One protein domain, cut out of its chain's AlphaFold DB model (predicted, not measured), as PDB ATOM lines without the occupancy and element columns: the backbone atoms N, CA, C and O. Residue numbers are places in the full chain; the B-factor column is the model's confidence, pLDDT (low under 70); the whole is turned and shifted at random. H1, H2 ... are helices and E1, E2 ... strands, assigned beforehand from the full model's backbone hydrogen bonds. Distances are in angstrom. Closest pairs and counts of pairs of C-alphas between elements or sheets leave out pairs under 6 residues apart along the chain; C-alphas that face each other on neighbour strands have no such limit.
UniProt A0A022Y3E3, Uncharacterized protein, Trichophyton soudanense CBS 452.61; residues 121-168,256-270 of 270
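What this domain is: This is residues 121 to 168 and 256 to 270 of the 270 residues of an uncharacterized protein of Trichophyton soudanense CBS 452.61 (UniProt A0A022Y3E3). A small hairpin of two strands, E1 and E2, lies in the middle, with three helices placed round it that touch none of each other: H2 beside E1, and H1 and H3 near E2. Residues 265 to 270, the end of H3 and the tail after it, stick out at one end of the long axis, and the loop at Gly 152 lies at the other. The printed part has 63 residues, in the order H1, H2, E1, E2, H3; E1 and E2 are antiparallel and the class is mostly helix. It is compact, with a radius of gyration of the C-alphas of 12.1 A, yet elongated, spanning 40 by 22 by 19 A.

How they stand to each other: H1, residues 125 to 137, comes closest to E2, residues 164 to 167, at the C-alphas of Tyr 131 and Val 164, 6.4 A apart. H2, residues 142 to 150, is apart from H1; its closest C-alpha pair with E1, residues 159 to 161, is Ile 146 and Leu 161, 6.3 A. The hairpin E1 and E2 has N 159 and O 167 at 3.1 A and N 166 and O 159 at 2.9 A, within hydrogen-bond range. H3, residues 256 to 267, comes closest to E2 at the C-alphas of Tyr 257 and Trp 166, 6.5 A; it is only just apart from H2, closest 8.1 A. In H1, H2 and H3 every O i to N i+4 pair is within hydrogen-bond range.

Where its parts are: H1 begins at C-alpha 125 (31.520, 11.751, 3.299) and is 18.4 A long. H2 measures 12.1 A, E1 6.9 A and E2 9.3 A. H3 is 16.6 A long and ends at C-alpha 267 (21.921, 20.582, 2.198).

The domain as a whole: The C-alphas of Gly 152 and Leu 270, the two farthest apart, are 41.0 A apart. Residues 169 to 255 are not printed, and C-alphas 168 and 256 are 12.0 A apart across this cut. Of the links printed whole, none is long. Mean pLDDT of the printed part is 92.1; residue 270 is under 70.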
ATOM      1  N   PRO A 121      32.907  15.414  -6.273       95.06
ATOM      2  CA  PRO A 121      33.667  14.803  -5.190       95.06
ATOM      3  C   PRO A 121      32.931  14.892  -3.850       95.06
ATOM      4  O   PRO A 121      33.074  14.001  -3.021       95.06
ATOM      5  N   LEU A 122      32.066  15.892  -3.654       95.00
ATOM      6  CA  LEU A 122      31.339  16.117  -2.398       95.00
ATOM      7  C   LEU A 122      30.148  15.167  -2.188       95.00
ATOM      8  O   LEU A 122      29.390  15.335  -1.239       95.00
ATOM      9  N   ARG A 123      29.962  14.164  -3.056       92.81
ATOM     10  CA  ARG A 123      28.952  13.108  -2.856       92.81
ATOM     11  C   ARG A 123      29.351  12.072  -1.805       92.81
ATOM     12  O   ARG A 123      28.490  11.337  -1.343       92.81
ATOM     13  N   THR A 124      30.628  11.997  -1.441       93.75
ATOM     14  CA  THR A 124      31.142  11.033  -0.459       93.75
ATOM     15  C   THR A 124      31.542  11.742   0.830       93.75
ATOM     16  O   THR A 124      32.230  12.763   0.768       93.75
ATOM     17  N   GLU A 125      31.195  11.173   1.984       94.44
ATOM     18  CA  GLU A 125      31.520  11.751   3.299       94.44
ATOM     19  C   GLU A 125      33.026  11.921   3.539       94.44
ATOM     20  O   GLU A 125      33.450  12.905   4.136       94.44
ATOM     21  N   GLU A 126      33.854  11.010   3.026       96.00
ATOM     22  CA  GLU A 126      35.313  11.118   3.118       96.00
ATOM     23  C   GLU A 126      35.838  12.398   2.449       96.00
ATOM     24  O   GLU A 126      36.501  13.214   3.088       96.00
ATOM     25  N   ASN A 127      35.443  12.648   1.196       96.31
ATOM     26  CA  ASN A 127      35.805  13.883   0.499       96.31
ATOM     27  C   ASN A 127      35.219  15.135   1.158       96.31
ATOM     28  O   ASN A 127      35.867  16.175   1.110       96.31
ATOM     29  N   LYS A 128      34.026  15.072   1.769       95.94
ATOM     30  CA  LYS A 128      33.476  16.217   2.517       95.94
ATOM     31  C   LYS A 128      34.358  16.567   3.718       95.94
ATOM     32  O   LYS A 128      34.623  17.746   3.936       95.94
ATOM     33  N   LYS A 129      34.847  15.566   4.460       96.25
ATOM     34  CA  LYS A 129      35.770  15.770   5.591       96.25
ATOM     35  C   LYS A 129      37.081  16.413   5.139       96.25
ATOM     36  O   LYS A 129      37.489  17.411   5.729       96.25
ATOM     37  N   ILE A 130      37.693  15.886   4.073       96.62
ATOM     38  CA  ILE A 130      38.912  16.456   3.471       96.62
ATOM     39  C   ILE A 130      38.655  17.904   3.048       96.62
ATOM     40  O   ILE A 130      39.367  18.809   3.469       96.62
ATOM     41  N   TYR A 131      37.590  18.128   2.275       95.88
ATOM     42  CA  TYR A 131      37.200  19.444   1.782       95.88
ATOM     43  C   TYR A 131      37.036  20.467   2.910       95.88
ATOM     44  O   TYR A 131      37.615  21.550   2.836       95.88
ATOM     45  N   HIS A 132      36.269  20.141   3.954       94.94
ATOM     46  CA  HIS A 132      36.030  21.056   5.073       94.94
ATOM     47  C   HIS A 132      37.320  21.357   5.842       94.94
ATOM     48  O   HIS A 132      37.596  22.525   6.115       94.94
ATOM     49  N   SER A 133      38.141  20.339   6.127       96.50
ATOM     50  CA  SER A 133      39.427  20.519   6.813       96.50
ATOM     51  C   SER A 133      40.371  21.423   6.017       96.50
ATOM     52  O   SER A 133      40.906  22.393   6.552       96.50
ATOM     53  N   GLU A 134      40.543  21.145   4.724       96.12
ATOM     54  CA  GLU A 134      41.432  21.907   3.844       96.12
ATOM     55  C   GLU A 134      40.943  23.338   3.626       96.12
ATOM     56  O   GLU A 134      41.740  24.275   3.588       96.12
ATOM     57  N   ARG A 135      39.624  23.536   3.519       94.19
ATOM     58  CA  ARG A 135      39.034  24.870   3.363       94.19
ATOM     59  C   ARG A 135      39.226  25.737   4.604       94.19
ATOM     60  O   ARG A 135      39.402  26.943   4.464       94.19
ATOM     61  N   ILE A 136      39.168  25.145   5.800       94.06
ATOM     62  CA  ILE A 136      39.426  25.852   7.064       94.06
ATOM     63  C   ILE A 136      40.913  26.194   7.193       94.06
ATOM     64  O   ILE A 136      41.237  27.309   7.592       94.06
ATOM     65  N   ALA A 137      41.805  25.264   6.841       94.00
ATOM     66  CA  ALA A 137      43.248  25.473   6.930       94.00
ATOM     67  C   ALA A 137      43.765  26.503   5.912       94.00
ATOM     68  O   ALA A 137      44.656  27.287   6.227       94.00
ATOM     69  N   ASN A 138      43.196  26.518   4.703       91.00
ATOM     70  CA  ASN A 138      43.688  27.311   3.578       91.00
ATOM     71  C   ASN A 138      42.573  28.144   2.917       91.00
ATOM     72  O   ASN A 138      42.314  27.972   1.725       91.00
ATOM     73  N   PRO A 139      41.880  29.040   3.642       91.00
ATOM     74  CA  PRO A 139      40.763  29.786   3.079       91.00
ATOM     75  C   PRO A 139      41.230  30.705   1.944       91.00
ATOM     76  O   PRO A 139      42.261  31.370   2.040       91.00
ATOM     77  N   GLY A 140      40.451  30.799   0.865       91.25
ATOM     78  CA  GLY A 140      40.796  31.709  -0.220       91.25
ATOM     79  C   GLY A 140      39.811  31.744  -1.378       91.25
ATOM     80  O   GLY A 140      38.837  30.991  -1.455       91.25
ATOM     81  N   ASN A 141      40.089  32.650  -2.314       92.06
ATOM     82  CA  ASN A 141      39.361  32.726  -3.572       92.06
ATOM     83  C   ASN A 141      39.690  31.492  -4.430       92.06
ATOM     84  O   ASN A 141      40.848  31.266  -4.783       92.06
ATOM     85  N   SER A 142      38.670  30.715  -4.799       90.12
ATOM     86  CA  SER A 142      38.838  29.460  -5.544       90.12
ATOM     87  C   SER A 142      39.561  29.641  -6.876       90.12
ATOM     88  O   SER A 142      40.403  28.818  -7.224       90.12
ATOM     89  N   THR A 143      39.298  30.723  -7.611       91.25
ATOM     90  CA  THR A 143      39.977  31.008  -8.880       91.25
ATOM     91  C   THR A 143      41.467  31.273  -8.670       91.25
ATOM     92  O   THR A 143      42.290  30.784  -9.444       91.25
ATOM     93  N   VAL A 144      41.835  32.005  -7.615       94.56
ATOM     94  CA  VAL A 144      43.243  32.262  -7.268       94.56
ATOM     95  C   VAL A 144      43.938  30.968  -6.850       94.56
ATOM     96  O   VAL A 144      45.007  30.661  -7.376       94.56
ATOM     97  N   LEU A 145      43.308  30.176  -5.982       95.88
ATOM     98  CA  LEU A 145      43.855  28.904  -5.505       95.88
ATOM     99  C   LEU A 145      44.024  27.886  -6.642       95.88
ATOM    100  O   LEU A 145      45.063  27.242  -6.737       95.88
ATOM    101  N   ILE A 146      43.062  27.790  -7.566       96.44
ATOM    102  CA  ILE A 146      43.177  26.939  -8.762       96.44
ATOM    103  C   ILE A 146      44.345  27.392  -9.646       96.44
ATOM    104  O   ILE A 146      45.115  26.557 -10.127       96.44
ATOM    105  N   ARG A 147      44.510  28.705  -9.862       94.62
ATOM    106  CA  ARG A 147      45.646  29.244 -10.632       94.62
ATOM    107  C   ARG A 147      46.982  28.903  -9.976       94.62
ATOM    108  O   ARG A 147      47.899  28.492 -10.679       94.62
ATOM    109  N   GLN A 148      47.078  29.050  -8.657       95.25
ATOM    110  CA  GLN A 148      48.273  28.690  -7.892       95.25
ATOM    111  C   GLN A 148      48.554  27.189  -7.972       95.25
ATOM    112  O   GLN A 148      49.679  26.810  -8.276       95.25
ATOM    113  N   TYR A 149      47.532  26.349  -7.794       95.31
ATOM    114  CA  TYR A 149      47.652  24.899  -7.916       95.31
ATOM    115  C   TYR A 149      48.188  24.484  -9.294       95.31
ATOM    116  O   TYR A 149      49.036  23.598  -9.379       95.31
ATOM    117  N   CYS A 150      47.726  25.129 -10.369       95.50
ATOM    118  CA  CYS A 150      48.155  24.820 -11.736       95.50
ATOM    119  C   CYS A 150      49.545  25.371 -12.091       95.50
ATOM    120  O   CYS A 150      50.109  24.967 -13.106       95.50
ATOM    121  N   LYS A 151      50.106  26.298 -11.304       93.94
ATOM    122  CA  LYS A 151      51.389  26.935 -11.620       93.94
ATOM    123  C   LYS A 151      52.512  25.891 -11.627       93.94
ATOM    124  O   LYS A 151      52.706  25.182 -10.646       93.94
ATOM    125  N   GLY A 152      53.255  25.813 -12.732       89.19
ATOM    126  CA  GLY A 152      54.355  24.856 -12.908       89.19
ATOM    127  C   GLY A 152      53.916  23.410 -13.164       89.19
ATOM    128  O   GLY A 152      54.772  22.539 -13.291       89.19
ATOM    129  N   ARG A 153      52.607  23.137 -13.252       92.94
ATOM    130  CA  ARG A 153      52.081  21.832 -13.666       92.94
ATOM    131  C   ARG A 153      51.845  21.804 -15.168       92.94
ATOM    132  O   ARG A 153      51.673  22.844 -15.802       92.94
ATOM    133  N   THR A 154      51.771  20.600 -15.724       91.69
ATOM    134  CA  THR A 154      51.408  20.426 -17.129       91.69
ATOM    135  C   THR A 154      50.004  20.981 -17.396       91.69
ATOM    136  O   THR A 154      49.109  20.843 -16.546       91.69
ATOM    137  N   PRO A 155      49.772  21.595 -18.570       91.19
ATOM    138  CA  PRO A 155      48.522  22.293 -18.869       91.19
ATOM    139  C   PRO A 155      47.310  21.357 -18.962       91.19
ATOM    140  O   PRO A 155      46.183  21.826 -18.868       91.19
ATOM    141  N   TYR A 156      47.531  20.047 -19.082       92.12
ATOM    142  CA  TYR A 156      46.504  19.004 -19.131       92.12
ATOM    143  C   TYR A 156      46.278  18.277 -17.797       92.12
ATOM    144  O   TYR A 156      45.392  17.432 -17.719       92.12
ATOM    145  N   SER A 157      47.061  18.575 -16.751       94.25
ATOM    146  CA  SER A 157      46.988  17.875 -15.458       94.25
ATOM    147  C   SER A 157      45.622  18.016 -14.759       94.25
ATOM    148  O   SER A 157      44.893  18.988 -15.010       94.25
ATOM    149  N   PRO A 158      45.265  17.102 -13.831       96.56
ATOM    150  CA  PRO A 158      44.028  17.207 -13.063       96.56
ATOM    151  C   PRO A 158      44.022  18.465 -12.199       96.56
ATOM    152  O   PRO A 158      45.064  18.851 -11.663       96.56
ATOM    153  N   VAL A 159      42.846  19.055 -11.976       97.50
ATOM    154  CA  VAL A 159      42.685  20.215 -11.084       97.50
ATOM    155  C   VAL A 159      42.152  19.771  -9.730       97.50
ATOM    156  O   VAL A 159      41.062  19.198  -9.639       97.50
ATOM    157  N   PHE A 160      42.894  20.103  -8.675       97.00
ATOM    158  CA  PHE A 160      42.471  19.930  -7.291       97.00
ATOM    159  C   PHE A 160      42.256  21.286  -6.625       97.00
ATOM    160  O   PHE A 160      42.922  22.271  -6.937       97.00
ATOM    161  N   LEU A 161      41.311  21.320  -5.694       97.31
ATOM    162  CA  LEU A 161      41.058  22.457  -4.819       97.31
ATOM    163  C   LEU A 161      40.512  21.908  -3.502       97.31
ATOM    164  O   LEU A 161      39.582  21.102  -3.520       97.31
ATOM    165  N   TYR A 162      41.093  22.350  -2.383       96.38
ATOM    166  CA  TYR A 162      40.773  21.865  -1.034       96.38
ATOM    167  C   TYR A 162      40.871  20.338  -0.905       96.38
ATOM    168  O   TYR A 162      39.929  19.669  -0.491       96.38
ATOM    169  N   GLY A 163      41.996  19.775  -1.356       94.81
ATOM    170  CA  GLY A 163      42.298  18.343  -1.238       94.81
ATOM    171  C   GLY A 163      41.478  17.406  -2.131       94.81
ATOM    172  O   GLY A 163      41.792  16.223  -2.205       94.81
ATOM    173  N   VAL A 164      40.471  17.904  -2.859       96.94
ATOM    174  CA  VAL A 164      39.601  17.077  -3.712       96.94
ATOM    175  C   VAL A 164      39.725  17.438  -5.194       96.94
ATOM    176  O   VAL A 164      40.019  18.581  -5.563       96.94
ATOM    177  N   ARG A 165      39.509  16.443  -6.063       96.75
ATOM    178  CA  ARG A 165      39.633  16.569  -7.522       96.75
ATOM    179  C   ARG A 165      38.358  17.142  -8.136       96.75
ATOM    180  O   ARG A 165      37.305  16.513  -8.078       96.75
ATOM    181  N   TRP A 166      38.474  18.289  -8.796       96.12
ATOM    182  CA  TRP A 166      37.370  18.943  -9.517       96.12
ATOM    183  C   TRP A 166      37.400  18.688 -11.019       96.12
ATOM    184  O   TRP A 166      36.393  18.859 -11.711       96.12
ATOM    185  N   MET A 167      38.555  18.258 -11.521       94.19
ATOM    186  CA  MET A 167      38.737  17.898 -12.914       94.19
ATOM    187  C   MET A 167      39.773  16.793 -13.059       94.19
ATOM    188  O   MET A 167      40.799  16.819 -12.378       94.19
ATOM    189  N   GLY A 168      39.498  15.826 -13.930       94.12
ATOM    190  CA  GLY A 168      40.499  14.890 -14.435       94.12
ATOM    191  C   GLY A 168      41.526  15.550 -15.346       94.12
ATOM    192  O   GLY A 168      41.500  16.756 -15.582       94.12
ATOM    193  N   ARG A 256      32.515  23.867 -11.427       94.25
ATOM    194  CA  ARG A 256      32.133  22.624 -10.737       94.25
ATOM    195  C   ARG A 256      32.228  22.763  -9.224       94.25
ATOM    196  O   ARG A 256      31.277  22.404  -8.531       94.25
ATOM    197  N   TYR A 257      33.328  23.338  -8.736       94.75
ATOM    198  CA  TYR A 257      33.498  23.672  -7.326       94.75
ATOM    199  C   TYR A 257      32.360  24.556  -6.817       94.75
ATOM    200  O   TYR A 257      31.689  24.203  -5.850       94.75
ATOM    201  N   THR A 258      32.111  25.682  -7.487       91.75
ATOM    202  CA  THR A 258      31.118  26.670  -7.045       91.75
ATOM    203  C   THR A 258      29.718  26.061  -6.978       91.75
ATOM    204  O   THR A 258      29.006  26.246  -5.989       91.75
ATOM    205  N   THR A 259      29.344  25.280  -7.991       91.69
ATOM    206  CA  THR A 259      28.055  24.580  -8.047       91.69
ATOM    207  C   THR A 259      27.920  23.553  -6.924       91.69
ATOM    208  O   THR A 259      26.910  23.535  -6.222       91.69
ATOM    209  N   ALA A 260      28.939  22.718  -6.710       93.38
ATOM    210  CA  ALA A 260      28.894  21.678  -5.686       93.38
ATOM    211  C   ALA A 260      28.928  22.251  -4.260       93.38
ATOM    212  O   ALA A 260      28.165  21.800  -3.409       93.38
ATOM    213  N   ALA A 261      29.761  23.264  -4.003       89.88
ATOM    214  CA  ALA A 261      29.847  23.927  -2.705       89.88
ATOM    215  C   ALA A 261      28.536  24.642  -2.343       89.88
ATOM    216  O   ALA A 261      28.098  24.573  -1.196       89.88
ATOM    217  N   ARG A 262      27.873  25.276  -3.324       89.19
ATOM    218  CA  ARG A 262      26.534  25.853  -3.136       89.19
ATOM    219  C   ARG A 262      25.508  24.774  -2.785       89.19
ATOM    220  O   ARG A 262      24.741  24.963  -1.848       89.19
ATOM    221  N   GLY A 263      25.516  23.650  -3.504       87.50
ATOM    222  CA  GLY A 263      24.622  22.523  -3.226       87.50
ATOM    223  C   GLY A 263      24.819  21.937  -1.824       87.50
ATOM    224  O   GLY A 263      23.842  21.686  -1.124       87.50
ATOM    225  N   LEU A 264      26.072  21.793  -1.384       87.31
ATOM    226  CA  LEU A 264      26.393  21.326  -0.035       87.31
ATOM    227  C   LEU A 264      25.876  22.293   1.040       87.31
ATOM    228  O   LEU A 264      25.208  21.860   1.971       87.31
ATOM    229  N   ALA A 265      26.103  23.599   0.876       84.50
ATOM    230  CA  ALA A 265      25.662  24.605   1.845       84.50
ATOM    231  C   ALA A 265      24.131  24.688   1.995       84.50
ATOM    232  O   ALA A 265      23.643  25.076   3.052       84.50
ATOM    233  N   ILE A 266      23.373  24.358   0.944       84.44
ATOM    234  CA  ILE A 266      21.908  24.243   1.015       84.44
ATOM    235  C   ILE A 266      21.523  22.986   1.800       84.44
ATOM    236  O   ILE A 266      20.675  23.059   2.682       84.44
ATOM    237  N   SER A 267      22.174  21.855   1.515       78.94
ATOM    238  CA  SER A 267      21.921  20.582   2.198       78.94
ATOM    239  C   SER A 267      22.287  20.591   3.683       78.94
ATOM    240  O   SER A 267      21.711  19.812   4.422       78.94
ATOM    241  N   GLU A 268      23.257  21.401   4.111       80.94
ATOM    242  CA  GLU A 268      23.685  21.503   5.518       80.94
ATOM    243  C   GLU A 268      22.826  22.489   6.337       80.94
ATOM    244  O   GLU A 268      22.986  22.582   7.552       80.94
ATOM    245  N   LYS A 269      21.945  23.257   5.682       71.06
ATOM    246  CA  LYS A 269      20.998  24.188   6.326       71.06
ATOM    247  C   LYS A 269      19.578  23.626   6.459       71.06
ATOM    248  O   LYS A 269      18.749  24.273   7.098       71.06
ATOM    249  N   LEU A 270      19.307  22.492   5.815       49.78
ATOM    250  CA  LEU A 270      18.082  21.698   5.928       49.78
ATOM    251  C   LEU A 270      18.317  20.561   6.924       49.78
ATOM    252  O   LEU A 270      17.353  20.234   7.646       49.78
TER     253      LEU A 270